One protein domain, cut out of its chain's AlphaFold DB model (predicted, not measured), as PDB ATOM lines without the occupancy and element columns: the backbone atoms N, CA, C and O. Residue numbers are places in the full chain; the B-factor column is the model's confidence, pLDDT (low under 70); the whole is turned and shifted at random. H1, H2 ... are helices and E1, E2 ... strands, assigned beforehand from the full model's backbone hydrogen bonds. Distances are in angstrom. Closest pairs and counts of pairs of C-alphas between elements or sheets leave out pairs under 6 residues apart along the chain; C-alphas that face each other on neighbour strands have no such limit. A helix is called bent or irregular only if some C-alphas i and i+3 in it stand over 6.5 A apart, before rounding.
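What this domain is: This is residues 282 to 377 of the 381 residues of the protein "Uncharacterized protein DUF4280" of Chryseobacterium nakagawai (UniProt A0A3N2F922). A long, bent two-strand hairpin, E1 and E2, forms one side of the domain, and helix H3 packs on it near its turn. The rest is mostly loops, with the two short helices H1 and H2 among them near the middle; residues 289 to 305 loop out on the side away from the hairpin, and residues 331 to 354 lead from H3 back to E1. The printed part has 96 residues with three named helices and two named strands, in the order H1, H2, H3, E1, E2; the strands are antiparallel, and the class is mixed, helices and strands, with under half of the residues, 43, in named elements. The whole is compact, with a radius of gyration of the C-alphas of 12.5 A and spans of 35 by 27 by 19 A.

Where its parts are: H1, residues 285 to 288, begins with C-alpha 285 at (-18.284, -1.889, 34.823). H2, residues 306 to 309, is equally short in residues. H3, residues 316 to 330, begins with C-alpha 316 at (-4.771, -9.785, 28.256) and is 20.8 A long from first to last C-alpha. E1, residues 355 to 364, is 25.4 A long and bends by 58 degrees at residue 361. E2, residues 367 to 376, is 25.5 A long, bends by 63 degrees at residue 373 and ends with C-alpha 376 at (-11.648, -2.855, 9.849).

How they stand to each other: E1 and E2 form a hairpin, antiparallel at 157 degrees; N 359 and O 371 are 2.9 A apart and N 356 and O 375 2.8 A, both within hydrogen-bond range. Residues 282 to 283 pair antiparallel with residues 368 to 369 of E2. H3 and E1 have 7 pairs of C-alphas within 8 A, the closest those of Asn 318 and Gln 363, 5.4 A apart. H3 and E2 have 3 such pairs, the closest those of Trp 322 and Met 368, at 7.4 A. H1 is close to H3 but not clearly touching, with the C-alphas of Ala 285 and Val 326, the closest, 6.3 A apart. H1 and H2 are also close but not clearly touching, with the closest C-alphas, those of Gln 287 and Lys 306, 7.0 A apart. H2 and E1 are near each other, with 11 pairs of C-alphas within 10 A, while H2 and E2 are apart, as are H2 and H3. In H3 every O i to N i+4 pair is within hydrogen-bond range; H1 and H2 are too short for such a pair, and each has its one O i to N i+3 pair within range.

The domain as a whole: The two C-alphas farthest apart are those of Thr 328 and Gly 349, at 36.0 A. The printed part has no cut. The links H1 to H2, 17 residues, and H3 to E1, 24 residues, are long; H2 to H3 is short, and E1 to E2 is tight. The mean pLDDT of the printed part is 96.1, and no printed residue is under 70.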
ATOM      1  N   TRP A 282     -13.056   6.651  28.839       95.00
ATOM      2  CA  TRP A 282     -13.158   5.549  29.778       95.00
ATOM      3  C   TRP A 282     -14.589   5.016  29.804       95.00
ATOM      4  O   TRP A 282     -15.504   5.650  29.268       95.00
ATOM      5  N   ASP A 283     -14.753   3.841  30.396       95.06
ATOM      6  CA  ASP A 283     -16.047   3.240  30.693       95.06
ATOM      7  C   ASP A 283     -16.000   2.474  32.012       95.06
ATOM      8  O   ASP A 283     -14.979   1.856  32.322       95.06
ATOM      9  N   GLY A 284     -17.111   2.481  32.749       95.19
ATOM     10  CA  GLY A 284     -17.268   1.710  33.977       95.19
ATOM     11  C   GLY A 284     -17.738   0.274  33.729       95.19
ATOM     12  O   GLY A 284     -17.998  -0.155  32.596       95.19
ATOM     13  N   ALA A 285     -17.869  -0.484  34.823       96.62
ATOM     14  CA  ALA A 285     -18.284  -1.889  34.823       96.62
ATOM     15  C   ALA A 285     -19.618  -2.151  34.113       96.62
ATOM     16  O   ALA A 285     -19.841  -3.244  33.608       96.62
ATOM     17  N   GLU A 286     -20.508  -1.166  34.009       95.00
ATOM     18  CA  GLU A 286     -21.781  -1.324  33.311       95.00
ATOM     19  C   GLU A 286     -21.627  -1.756  31.842       95.00
ATOM     20  O   GLU A 286     -22.528  -2.401  31.302       95.00
ATOM     21  N   GLN A 287     -20.481  -1.477  31.204       96.38
ATOM     22  CA  GLN A 287     -20.177  -1.970  29.858       96.38
ATOM     23  C   GLN A 287     -19.942  -3.485  29.794       96.38
ATOM     24  O   GLN A 287     -20.047  -4.058  28.708       96.38
ATOM     25  N   THR A 288     -19.646  -4.148  30.917       96.62
ATOM     26  CA  THR A 288     -19.432  -5.604  30.969       96.62
ATOM     27  C   THR A 288     -20.728  -6.384  31.197       96.62
ATOM     28  O   THR A 288     -20.762  -7.601  31.015       96.62
ATOM     29  N   HIS A 289     -21.815  -5.692  31.556       95.12
ATOM     30  CA  HIS A 289     -23.101  -6.273  31.943       95.12
ATOM     31  C   HIS A 289     -24.006  -6.557  30.724       95.12
ATOM     32  O   HIS A 289     -25.181  -6.177  30.721       95.12
ATOM     33  N   LEU A 290     -23.483  -7.178  29.658       94.06
ATOM     34  CA  LEU A 290     -24.336  -7.557  28.526       94.06
ATOM     35  C   LEU A 290     -25.352  -8.639  28.938       94.06
ATOM     36  O   LEU A 290     -24.978  -9.584  29.644       94.06
ATOM     37  N   PRO A 291     -26.606  -8.564  28.458       91.38
ATOM     38  CA  PRO A 291     -27.590  -9.623  28.658       91.38
ATOM     39  C   PRO A 291     -27.101 -10.956  28.089       91.38
ATOM     40  O   PRO A 291     -26.550 -10.988  26.992       91.38
ATOM     41  N   SER A 292     -27.312 -12.049  28.822       88.19
ATOM     42  CA  SER A 292     -26.866 -13.398  28.435       88.19
ATOM     43  C   SER A 292     -27.663 -14.009  27.277       88.19
ATOM     44  O   SER A 292     -27.208 -14.940  26.625       88.19
ATOM     45  N   ASP A 293     -28.858 -13.491  27.021       91.31
ATOM     46  CA  ASP A 293     -29.759 -13.887  25.939       91.31
ATOM     47  C   ASP A 293     -29.576 -13.041  24.668       91.31
ATOM     48  O   ASP A 293     -30.016 -13.438  23.590       91.31
ATOM     49  N   ASN A 294     -28.908 -11.884  24.763       90.62
ATOM     50  CA  ASN A 294     -28.682 -10.995  23.627       90.62
ATOM     51  C   ASN A 294     -27.346 -10.242  23.714       90.62
ATOM     52  O   ASN A 294     -27.262  -9.100  24.173       90.62
ATOM     53  N   HIS A 295     -26.295 -10.871  23.188       88.94
ATOM     54  CA  HIS A 295     -24.924 -10.353  23.244       88.94
ATOM     55  C   HIS A 295     -24.639  -9.238  22.217       88.94
ATOM     56  O   HIS A 295     -23.582  -8.604  22.280       88.94
ATOM     57  N   ASP A 296     -25.559  -8.978  21.281       94.56
ATOM     58  CA  ASP A 296     -25.404  -8.006  20.184       94.56
ATOM     59  C   ASP A 296     -26.250  -6.736  20.374       94.56
ATOM     60  O   ASP A 296     -26.256  -5.835  19.527       94.56
ATOM     61  N   ILE A 297     -26.928  -6.610  21.519       94.62
ATOM     62  CA  ILE A 297     -27.721  -5.428  21.847       94.62
ATOM     63  C   ILE A 297     -26.853  -4.159  21.874       94.62
ATOM     64  O   ILE A 297     -25.810  -4.087  22.521       94.62
ATOM     65  N   SER A 298     -27.280  -3.122  21.155       94.25
ATOM     66  CA  SER A 298     -26.510  -1.872  21.038       94.25
ATOM     67  C   SER A 298     -26.736  -0.897  22.199       94.25
ATOM     68  O   SER A 298     -25.916  -0.010  22.425       94.25
ATOM     69  N   SER A 299     -27.856  -1.015  22.919       93.56
ATOM     70  CA  SER A 299     -28.260  -0.103  23.998       93.56
ATOM     71  C   SER A 299     -29.339  -0.740  24.870       93.56
ATOM     72  O   SER A 299     -30.186  -1.462  24.354       93.56
ATOM     73  N   ASN A 300     -29.360  -0.403  26.158       91.75
ATOM     74  CA  ASN A 300     -30.457  -0.736  27.079       91.75
ATOM     75  C   ASN A 300     -31.428   0.441  27.316       91.75
ATOM     76  O   ASN A 300     -32.217   0.422  28.255       91.75
ATOM     77  N   GLY A 301     -31.327   1.507  26.517       89.94
ATOM     78  CA  GLY A 301     -32.119   2.734  26.655       89.94
ATOM     79  C   GLY A 301     -31.501   3.779  27.589       89.94
ATOM     80  O   GLY A 301     -31.723   4.969  27.376       89.94
ATOM     81  N   LYS A 302     -30.662   3.370  28.551       89.06
ATOM     82  CA  LYS A 302     -29.919   4.279  29.441       89.06
ATOM     83  C   LYS A 302     -28.547   4.637  28.874       89.06
ATOM     84  O   LYS A 302     -28.146   5.796  28.915       89.06
ATOM     85  N   PHE A 303     -27.837   3.653  28.336       88.69
ATOM     86  CA  PHE A 303     -26.524   3.833  27.721       88.69
ATOM     87  C   PHE A 303     -26.324   2.867  26.551       88.69
ATOM     88  O   PHE A 303     -27.053   1.886  26.393       88.69
ATOM     89  N   MET A 304     -25.334   3.172  25.711       93.56
ATOM     90  CA  MET A 304     -24.922   2.303  24.608       93.56
ATOM     91  C   MET A 304     -23.871   1.291  25.076       93.56
ATOM     92  O   MET A 304     -22.994   1.641  25.866       93.56
ATOM     93  N   PHE A 305     -23.918   0.073  24.539       95.94
ATOM     94  CA  PHE A 305     -22.887  -0.941  24.765       95.94
ATOM     95  C   PHE A 305     -21.772  -0.784  23.733       95.94
ATOM     96  O   PHE A 305     -21.906  -1.204  22.577       95.94
ATOM     97  N   LYS A 306     -20.658  -0.167  24.136       95.75
ATOM     98  CA  LYS A 306     -19.539   0.187  23.253       95.75
ATOM     99  C   LYS A 306     -18.918  -1.016  22.559       95.75
ATOM    100  O   LYS A 306     -18.531  -0.894  21.402       95.75
ATOM    101  N   VAL A 307     -18.921  -2.194  23.174       96.62
ATOM    102  CA  VAL A 307     -18.499  -3.433  22.500       96.62
ATOM    103  C   VAL A 307     -19.243  -3.692  21.187       96.62
ATOM    104  O   VAL A 307     -18.638  -4.124  20.210       96.62
ATOM    105  N   ASN A 308     -20.533  -3.355  21.126       97.00
ATOM    106  CA  ASN A 308     -21.386  -3.621  19.970       97.00
ATOM    107  C   ASN A 308     -21.457  -2.442  18.989       97.00
ATOM    108  O   ASN A 308     -21.665  -2.664  17.796       97.00
ATOM    109  N   VAL A 309     -21.250  -1.205  19.459       96.50
ATOM    110  CA  VAL A 309     -21.363   0.013  18.625       96.50
ATOM    111  C   VAL A 309     -20.027   0.655  18.240       96.50
ATOM    112  O   VAL A 309     -19.955   1.388  17.257       96.50
ATOM    113  N   MET A 310     -18.959   0.399  18.992       97.31
ATOM    114  CA  MET A 310     -17.595   0.872  18.720       97.31
ATOM    115  C   MET A 310     -16.664  -0.291  18.374       97.31
ATOM    116  O   MET A 310     -15.779  -0.133  17.536       97.31
ATOM    117  N   GLY A 311     -16.885  -1.459  18.981       98.06
ATOM    118  CA  GLY A 311     -15.968  -2.584  18.897       98.06
ATOM    119  C   GLY A 311     -14.689  -2.302  19.677       98.06
ATOM    120  O   GLY A 311     -14.180  -1.174  19.696       98.06
ATOM    121  N   TRP A 312     -14.149  -3.333  20.313       98.31
ATOM    122  CA  TRP A 312     -12.948  -3.204  21.123       98.31
ATOM    123  C   TRP A 312     -11.983  -4.373  20.969       98.31
ATOM    124  O   TRP A 312     -12.338  -5.456  20.497       98.31
ATOM    125  N   ASP A 313     -10.748  -4.122  21.382       98.50
ATOM    126  CA  ASP A 313      -9.674  -5.095  21.522       98.50
ATOM    127  C   ASP A 313      -8.965  -4.819  22.855       98.50
ATOM    128  O   ASP A 313      -8.256  -3.816  22.999       98.50
ATOM    129  N   ILE A 314      -9.251  -5.652  23.857       98.69
ATOM    130  CA  ILE A 314      -8.712  -5.526  25.213       98.69
ATOM    131  C   ILE A 314      -7.470  -6.416  25.314       98.69
ATOM    132  O   ILE A 314      -7.518  -7.599  24.982       98.69
ATOM    133  N   ASN A 315      -6.343  -5.868  25.770       98.38
ATOM    134  CA  ASN A 315      -5.143  -6.670  26.021       98.38
ATOM    135  C   ASN A 315      -5.369  -7.649  27.196       98.38
ATOM    136  O   ASN A 315      -6.280  -7.456  28.001       98.38
ATOM    137  N   ASN A 316      -4.562  -8.710  27.277       98.56
ATOM    138  CA  ASN A 316      -4.771  -9.785  28.256       98.56
ATOM    139  C   ASN A 316      -4.765  -9.278  29.703       98.56
ATOM    140  O   ASN A 316      -5.650  -9.644  30.472       98.56
ATOM    141  N   ASP A 317      -3.806  -8.421  30.053       98.44
ATOM    142  CA  ASP A 317      -3.645  -7.933  31.424       98.44
ATOM    143  C   ASP A 317      -4.873  -7.135  31.863       98.44
ATOM    144  O   ASP A 317      -5.483  -7.448  32.884       98.44
ATOM    145  N   ASN A 318      -5.307  -6.184  31.033       98.62
ATOM    146  CA  ASN A 318      -6.476  -5.355  31.302       98.62
ATOM    147  C   ASN A 318      -7.777  -6.169  31.302       98.62
ATOM    148  O   ASN A 318      -8.691  -5.868  32.064       98.62
ATOM    149  N   TYR A 319      -7.899  -7.184  30.441       98.75
ATOM    150  CA  TYR A 319      -9.085  -8.040  30.412       98.75
ATOM    151  C   TYR A 319      -9.205  -8.856  31.699       98.75
ATOM    152  O   TYR A 319     -10.257  -8.852  32.337       98.75
ATOM    153  N   ASN A 320      -8.109  -9.501  32.105       98.62
ATOM    154  CA  ASN A 320      -8.055 -10.307  33.318       98.62
ATOM    155  C   ASN A 320      -8.263  -9.446  34.570       98.62
ATOM    156  O   ASN A 320      -9.012  -9.840  35.466       98.62
ATOM    157  N   SER A 321      -7.652  -8.257  34.627       98.38
ATOM    158  CA  SER A 321      -7.804  -7.351  35.767       98.38
ATOM    159  C   SER A 321      -9.230  -6.801  35.874       98.38
ATOM    160  O   SER A 321      -9.799  -6.803  36.968       98.38
ATOM    161  N   TRP A 322      -9.862  -6.424  34.753       98.50
ATOM    162  CA  TRP A 322     -11.254  -5.964  34.761       98.50
ATOM    163  C   TRP A 322     -12.216  -7.085  35.142       98.50
ATOM    164  O   TRP A 322     -13.118  -6.871  35.951       98.50
ATOM    165  N   GLN A 323     -12.001  -8.288  34.594       98.56
ATOM    166  CA  GLN A 323     -12.797  -9.465  34.921       98.56
ATOM    167  C   GLN A 323     -12.752  -9.747  36.415       98.56
ATOM    168  O   GLN A 323     -13.808  -9.937  37.022       98.56
ATOM    169  N   LEU A 324     -11.555  -9.750  37.004       98.50
ATOM    170  CA  LEU A 324     -11.378  -9.954  38.433       98.50
ATOM    171  C   LEU A 324     -12.116  -8.872  39.230       98.50
ATOM    172  O   LEU A 324     -12.960  -9.207  40.054       98.50
ATOM    173  N   ALA A 325     -11.873  -7.592  38.941       98.31
ATOM    174  CA  ALA A 325     -12.468  -6.483  39.687       98.31
ATOM    175  C   ALA A 325     -14.009  -6.489  39.642       98.31
ATOM    176  O   ALA A 325     -14.670  -6.401  40.681       98.31
ATOM    177  N   VAL A 326     -14.595  -6.654  38.450       98.38
ATOM    178  CA  VAL A 326     -16.053  -6.717  38.261       98.38
ATOM    179  C   VAL A 326     -16.631  -7.968  38.914       98.38
ATOM    180  O   VAL A 326     -17.633  -7.879  39.626       98.38
ATOM    181  N   SER A 327     -16.003  -9.130  38.717       98.25
ATOM    182  CA  SER A 327     -16.498 -10.391  39.280       98.25
ATOM    183  C   SER A 327     -16.438 -10.391  40.802       98.25
ATOM    184  O   SER A 327     -17.372 -10.870  41.440       98.25
ATOM    185  N   THR A 328     -15.396  -9.809  41.398       98.00
ATOM    186  CA  THR A 328     -15.294  -9.629  42.850       98.00
ATOM    187  C   THR A 328     -16.381  -8.696  43.375       98.00
ATOM    188  O   THR A 328     -16.954  -8.966  44.429       98.00
ATOM    189  N   LYS A 329     -16.697  -7.609  42.659       97.88
ATOM    190  CA  LYS A 329     -17.672  -6.626  43.142       97.88
ATOM    191  C   LYS A 329     -19.127  -7.050  42.946       97.88
ATOM    192  O   LYS A 329     -19.949  -6.822  43.834       97.88
ATOM    193  N   PHE A 330     -19.455  -7.593  41.778       97.38
ATOM    194  CA  PHE A 330     -20.835  -7.838  41.353       97.38
ATOM    195  C   PHE A 330     -21.155  -9.329  41.185       97.38
ATOM    196  O   PHE A 330     -22.321  -9.717  41.248       97.38
ATOM    197  N   GLY A 331     -20.140 -10.177  41.013       97.38
ATOM    198  CA  GLY A 331     -20.271 -11.600  40.699       97.38
ATOM    199  C   GLY A 331     -19.946 -11.907  39.235       97.38
ATOM    200  O   GLY A 331     -20.110 -11.068  38.351       97.38
ATOM    201  N   THR A 332     -19.523 -13.142  38.960       96.00
ATOM    202  CA  THR A 332     -19.018 -13.579  37.641       96.00
ATOM    203  C   THR A 332     -20.012 -13.390  36.494       96.00
ATOM    204  O   THR A 332     -19.612 -13.093  35.373       96.00
ATOM    205  N   LYS A 333     -21.321 -13.480  36.768       94.88
ATOM    206  CA  LYS A 333     -22.383 -13.261  35.768       94.88
ATOM    207  C   LYS A 333     -22.416 -11.843  35.181       94.88
ATOM    208  O   LYS A 333     -23.041 -11.635  34.148       94.88
ATOM    209  N   PHE A 334     -21.789 -10.870  35.844       95.81
ATOM    210  CA  PHE A 334     -21.752  -9.475  35.401       95.81
ATOM    211  C   PHE A 334     -20.559  -9.158  34.497       95.81
ATOM    212  O   PHE A 334     -20.440  -8.042  34.001       95.81
ATOM    213  N   PHE A 335     -19.694 -10.131  34.229       97.25
ATOM    214  CA  PHE A 335     -18.637  -9.988  33.243       97.25
ATOM    215  C   PHE A 335     -18.955 -10.847  32.017       97.25
ATOM    216  O   PHE A 335     -18.394 -11.923  31.821       97.25
ATOM    217  N   ASN A 336     -19.906 -10.376  31.208       95.56
ATOM    218  CA  ASN A 336     -20.394 -11.077  30.023       95.56
ATOM    219  C   ASN A 336     -19.960 -10.356  28.745       95.56
ATOM    220  O   ASN A 336     -20.775  -9.866  27.969       95.56
ATOM    221  N   ILE A 337     -18.655 -10.240  28.532       96.44
ATOM    222  CA  ILE A 337     -18.120  -9.595  27.337       96.44
ATOM    223  C   ILE A 337     -17.023 -10.424  26.683       96.44
ATOM    224  O   ILE A 337     -16.261 -11.092  27.374       96.44
ATOM    225  N   PRO A 338     -16.880 -10.346  25.353       96.94
ATOM    226  CA  PRO A 338     -15.696 -10.853  24.686       96.94
ATOM    227  C   PRO A 338     -14.521  -9.892  24.878       96.94
ATOM    228  O   PRO A 338     -14.680  -8.670  24.834       96.94
ATOM    229  N   GLN A 339     -13.318 -10.449  24.979       98.38
ATOM    230  CA  GLN A 339     -12.080  -9.669  25.015       98.38
ATOM    231  C   GLN A 339     -11.868  -8.838  23.740       98.38
ATOM    232  O   GLN A 339     -11.417  -7.692  23.792       98.38
ATOM    233  N   LYS A 340     -12.237  -9.398  22.583       98.25
ATOM    234  CA  LYS A 340     -12.145  -8.744  21.278       98.25
ATOM    235  C   LYS A 340     -13.430  -8.937  20.494       98.25
ATOM    236  O   LYS A 340     -13.886 -10.064  20.317       98.25
ATOM    237  N   LYS A 341     -13.994  -7.842  19.985       97.69
ATOM    238  CA  LYS A 341     -15.196  -7.872  19.145       97.69
ATOM    239  C   LYS A 341     -15.249  -6.659  18.229       97.69
ATOM    240  O   LYS A 341     -15.033  -5.531  18.658       97.69
ATOM    241  N   TYR A 342     -15.546  -6.903  16.955       98.19
ATOM    242  CA  TYR A 342     -15.895  -5.841  16.016       98.19
ATOM    243  C   TYR A 342     -17.316  -5.362  16.304       98.19
ATOM    244  O   TYR A 342     -18.188  -6.177  16.606       98.19
ATOM    245  N   ALA A 343     -17.562  -4.062  16.161       97.75
ATOM    246  CA  ALA A 343     -18.907  -3.517  16.259       97.75
ATOM    247  C   ALA A 343     -19.847  -4.214  15.268       97.75
ATOM    248  O   ALA A 343     -19.520  -4.397  14.091       97.75
ATOM    249  N   VAL A 344     -21.034  -4.562  15.743       96.19
ATOM    250  CA  VAL A 344     -22.057  -5.289  14.981       96.19
ATOM    251  C   VAL A 344     -23.071  -4.345  14.333       96.19
ATOM    252  O   VAL A 344     -23.721  -4.710  13.351       96.19
ATOM    253  N   ALA A 345     -23.156  -3.099  14.813       92.44
ATOM    254  CA  ALA A 345     -24.120  -2.111  14.347       92.44
ATOM    255  C   ALA A 345     -23.510  -0.715  14.153       92.44
ATOM    256  O   ALA A 345     -22.558  -0.313  14.820       92.44
ATOM    257  N   ASN A 346     -24.116   0.044  13.238       94.69
ATOM    258  CA  ASN A 346     -24.011   1.501  13.222       94.69
ATOM    259  C   ASN A 346     -25.013   2.062  14.236       94.69
ATOM    260  O   ASN A 346     -26.104   1.512  14.382       94.69
ATOM    261  N   TYR A 347     -24.676   3.150  14.927       92.44
ATOM    262  CA  TYR A 347     -25.517   3.654  16.016       92.44
ATOM    263  C   TYR A 347     -25.491   5.179  16.106       92.44
ATOM    264  O   TYR A 347     -24.418   5.767  16.187       92.44
ATOM    265  N   LYS A 348     -26.672   5.819  16.097       88.38
ATOM    266  CA  LYS A 348     -26.859   7.281  16.237       88.38
ATOM    267  C   LYS A 348     -25.845   8.117  15.429       88.38
ATOM    268  O   LYS A 348     -25.158   8.972  15.972       88.38
ATOM    269  N   GLY A 349     -25.726   7.830  14.130       89.81
ATOM    270  CA  GLY A 349     -24.809   8.525  13.214       89.81
ATOM    271  C   GLY A 349     -23.379   7.968  13.166       89.81
ATOM    272  O   GLY A 349     -22.622   8.318  12.266       89.81
ATOM    273  N   MET A 350     -23.000   7.053  14.064       92.94
ATOM    274  CA  MET A 350     -21.700   6.381  14.017       92.94
ATOM    275  C   MET A 350     -21.689   5.243  12.990       92.94
ATOM    276  O   MET A 350     -22.479   4.302  13.087       92.94
ATOM    277  N   THR A 351     -20.745   5.285  12.045       95.69
ATOM    278  CA  THR A 351     -20.544   4.256  11.008       95.69
ATOM    279  C   THR A 351     -19.397   3.305  11.368       95.69
ATOM    280  O   THR A 351     -18.287   3.379  10.813       95.69
ATOM    281  N   ASN A 352     -19.662   2.441  12.346       97.00
ATOM    282  CA  ASN A 352     -18.672   1.569  12.976       97.00
ATOM    283  C   ASN A 352     -18.858   0.080  12.706       97.00
ATOM    284  O   ASN A 352     -17.960  -0.676  13.056       97.00
ATOM    285  N   LYS A 353     -19.960  -0.358  12.084       96.75
ATOM    286  CA  LYS A 353     -20.174  -1.780  11.792       96.75
ATOM    287  C   LYS A 353     -18.930  -2.388  11.132       96.75
ATOM    288  O   LYS A 353     -18.372  -1.810  10.198       96.75
ATOM    289  N   ASN A 354     -18.514  -3.550  11.629       97.25
ATOM    290  CA  ASN A 354     -17.297  -4.266  11.246       97.25
ATOM    291  C   ASN A 354     -15.988  -3.529  11.573       97.25
ATOM    292  O   ASN A 354     -14.978  -3.769  10.913       97.25
ATOM    293  N   LYS A 355     -15.965  -2.645  12.577       98.19
ATOM    294  CA  LYS A 355     -14.743  -1.967  13.031       98.19
ATOM    295  C   LYS A 355     -14.473  -2.206  14.512       98.19
ATOM    296  O   LYS A 355     -15.391  -2.437  15.290       98.19
ATOM    297  N   ILE A 356     -13.200  -2.138  14.884       98.44
ATOM    298  CA  ILE A 356     -12.749  -1.915  16.256       98.44
ATOM    299  C   ILE A 356     -12.325  -0.453  16.336       98.44
ATOM    300  O   ILE A 356     -11.486   0.000  15.547       98.44
ATOM    301  N   ARG A 357     -12.926   0.278  17.275       98.12
ATOM    302  CA  ARG A 357     -12.636   1.691  17.529       98.12
ATOM    303  C   ARG A 357     -11.947   1.934  18.862       98.12
ATOM    304  O   ARG A 357     -11.458   3.039  19.062       98.12
ATOM    305  N   LEU A 358     -11.872   0.928  19.733       98.31
ATOM    306  CA  LEU A 358     -11.298   1.045  21.071       98.31
ATOM    307  C   LEU A 358     -10.218  -0.015  21.307       98.31
ATOM    308  O   LEU A 358     -10.423  -1.198  21.037       98.31
ATOM    309  N   LYS A 359      -9.075   0.408  21.842       98.44
ATOM    310  CA  LYS A 359      -8.045  -0.477  22.399       98.44
ATOM    311  C   LYS A 359      -7.791  -0.122  23.850       98.44
ATOM    312  O   LYS A 359      -7.684   1.060  24.171       98.44
ATOM    313  N   SER A 360      -7.702  -1.125  24.717       98.62
ATOM    314  CA  SER A 360      -7.434  -0.876  26.134       98.62
ATOM    315  C   SER A 360      -5.985  -0.439  26.349       98.62
ATOM    316  O   SER A 360      -5.064  -1.087  25.847       98.62
ATOM    317  N   VAL A 361      -5.781   0.613  27.141       98.19
ATOM    318  CA  VAL A 361      -4.441   1.131  27.490       98.19
ATOM    319  C   VAL A 361      -4.166   1.159  28.991       98.19
ATOM    320  O   VAL A 361      -3.008   1.178  29.400       98.19
ATOM    321  N   ALA A 362      -5.213   1.104  29.814       98.44
ATOM    322  CA  ALA A 362      -5.123   0.926  31.259       98.44
ATOM    323  C   ALA A 362      -6.454   0.398  31.808       98.44
ATOM    324  O   ALA A 362      -7.500   0.577  31.179       98.44
ATOM    325  N   GLN A 363      -6.406  -0.213  32.986       98.38
ATOM    326  CA  GLN A 363      -7.570  -0.641  33.748       98.38
ATOM    327  C   GLN A 363      -7.267  -0.434  35.232       98.38
ATOM    328  O   GLN A 363      -6.239  -0.905  35.710       98.38
ATOM    329  N   TYR A 364      -8.148   0.280  35.931       98.62
ATOM    330  CA  TYR A 364      -8.027   0.569  37.362       98.62
ATOM    331  C   TYR A 364      -9.409   0.546  38.004       98.62
ATOM    332  O   TYR A 364     -10.384   0.965  37.376       98.62
ATOM    333  N   GLY A 365      -9.509   0.062  39.242       98.00
ATOM    334  CA  GLY A 365     -10.804  -0.125  39.900       98.00
ATOM    335  C   GLY A 365     -11.776  -0.930  39.025       98.00
ATOM    336  O   GLY A 365     -11.471  -2.046  38.607       98.00
ATOM    337  N   LEU A 366     -12.937  -0.356  38.713       98.31
ATOM    338  CA  LEU A 366     -13.946  -0.922  37.808       98.31
ATOM    339  C   LEU A 366     -13.959  -0.254  36.425       98.31
ATOM    340  O   LEU A 366     -14.873  -0.505  35.636       98.31
ATOM    341  N   THR A 367     -12.956   0.567  36.124       98.00
ATOM    342  CA  THR A 367     -12.922   1.425  34.940       98.00
ATOM    343  C   THR A 367     -11.887   0.947  33.929       98.00
ATOM    344  O   THR A 367     -10.754   0.595  34.272       98.00
ATOM    345  N   MET A 368     -12.278   0.951  32.657       98.44
ATOM    346  CA  MET A 368     -11.416   0.671  31.513       98.44
ATOM    347  C   MET A 368     -11.101   1.961  30.759       98.44
ATOM    348  O   MET A 368     -12.001   2.752  30.489       98.44
ATOM    349  N   PHE A 369      -9.839   2.152  30.375       97.94
ATOM    350  CA  PHE A 369      -9.375   3.329  29.641       97.94
ATOM    351  C   PHE A 369      -8.984   2.966  28.210       97.94
ATOM    352  O   PHE A 369      -8.252   2.000  27.967       97.94
ATOM    353  N   TRP A 370      -9.449   3.771  27.255       97.62
ATOM    354  CA  TRP A 370      -9.396   3.440  25.835       97.62
ATOM    355  C   TRP A 370      -8.600   4.438  25.006       97.62
ATOM    356  O   TRP A 370      -8.843   5.650  25.036       97.62
ATOM    357  N   GLN A 371      -7.731   3.906  24.154       96.31
ATOM    358  CA  GLN A 371      -7.232   4.599  22.977       96.31
ATOM    359  C   GLN A 371      -8.191   4.387  21.802       96.31
ATOM    360  O   GLN A 371      -8.705   3.288  21.580       96.31
ATOM    361  N   GLU A 372      -8.399   5.439  21.017       95.06
ATOM    362  CA  GLU A 372      -9.174   5.355  19.783       95.06
ATOM    363  C   GLU A 372      -8.342   4.784  18.637       95.06
ATOM    364  O   GLU A 372      -7.226   5.233  18.370       95.06
ATOM    365  N   VAL A 373      -8.919   3.826  17.919       97.00
ATOM    366  CA  VAL A 373      -8.332   3.201  16.731       97.00
ATOM    367  C   VAL A 373      -9.358   3.119  15.598       97.00
ATOM    368  O   VAL A 373     -10.520   3.502  15.750       97.00
ATOM    369  N   ASN A 374      -8.935   2.650  14.426       97.50
ATOM    370  CA  ASN A 374      -9.823   2.408  13.291       97.50
ATOM    371  C   ASN A 374      -9.384   1.146  12.543       97.50
ATOM    372  O   ASN A 374      -8.712   1.216  11.516       97.50
ATOM    373  N   ILE A 375      -9.725  -0.019  13.094       97.69
ATOM    374  CA  ILE A 375      -9.363  -1.324  12.526       97.69
ATOM    375  C   ILE A 375     -10.605  -1.920  11.876       97.69
ATOM    376  O   ILE A 375     -11.623  -2.082  12.540       97.69
ATOM    377  N   THR A 376     -10.526  -2.261  10.593       96.88
ATOM    378  CA  THR A 376     -11.648  -2.855   9.849       96.88
ATOM    379  C   THR A 376     -11.555  -4.378   9.875       96.88
ATOM    380  O   THR A 376     -10.458  -4.925   9.755       96.88
ATOM    381  N   LYS A 377     -12.695  -5.065  10.026       94.94
ATOM    382  CA  LYS A 377     -12.779  -6.528   9.965       94.94
ATOM    383  C   LYS A 377     -12.211  -6.996   8.617       94.94
ATOM    384  O   LYS A 377     -12.658  -6.492   7.582       94.94
TER     385      LYS A 377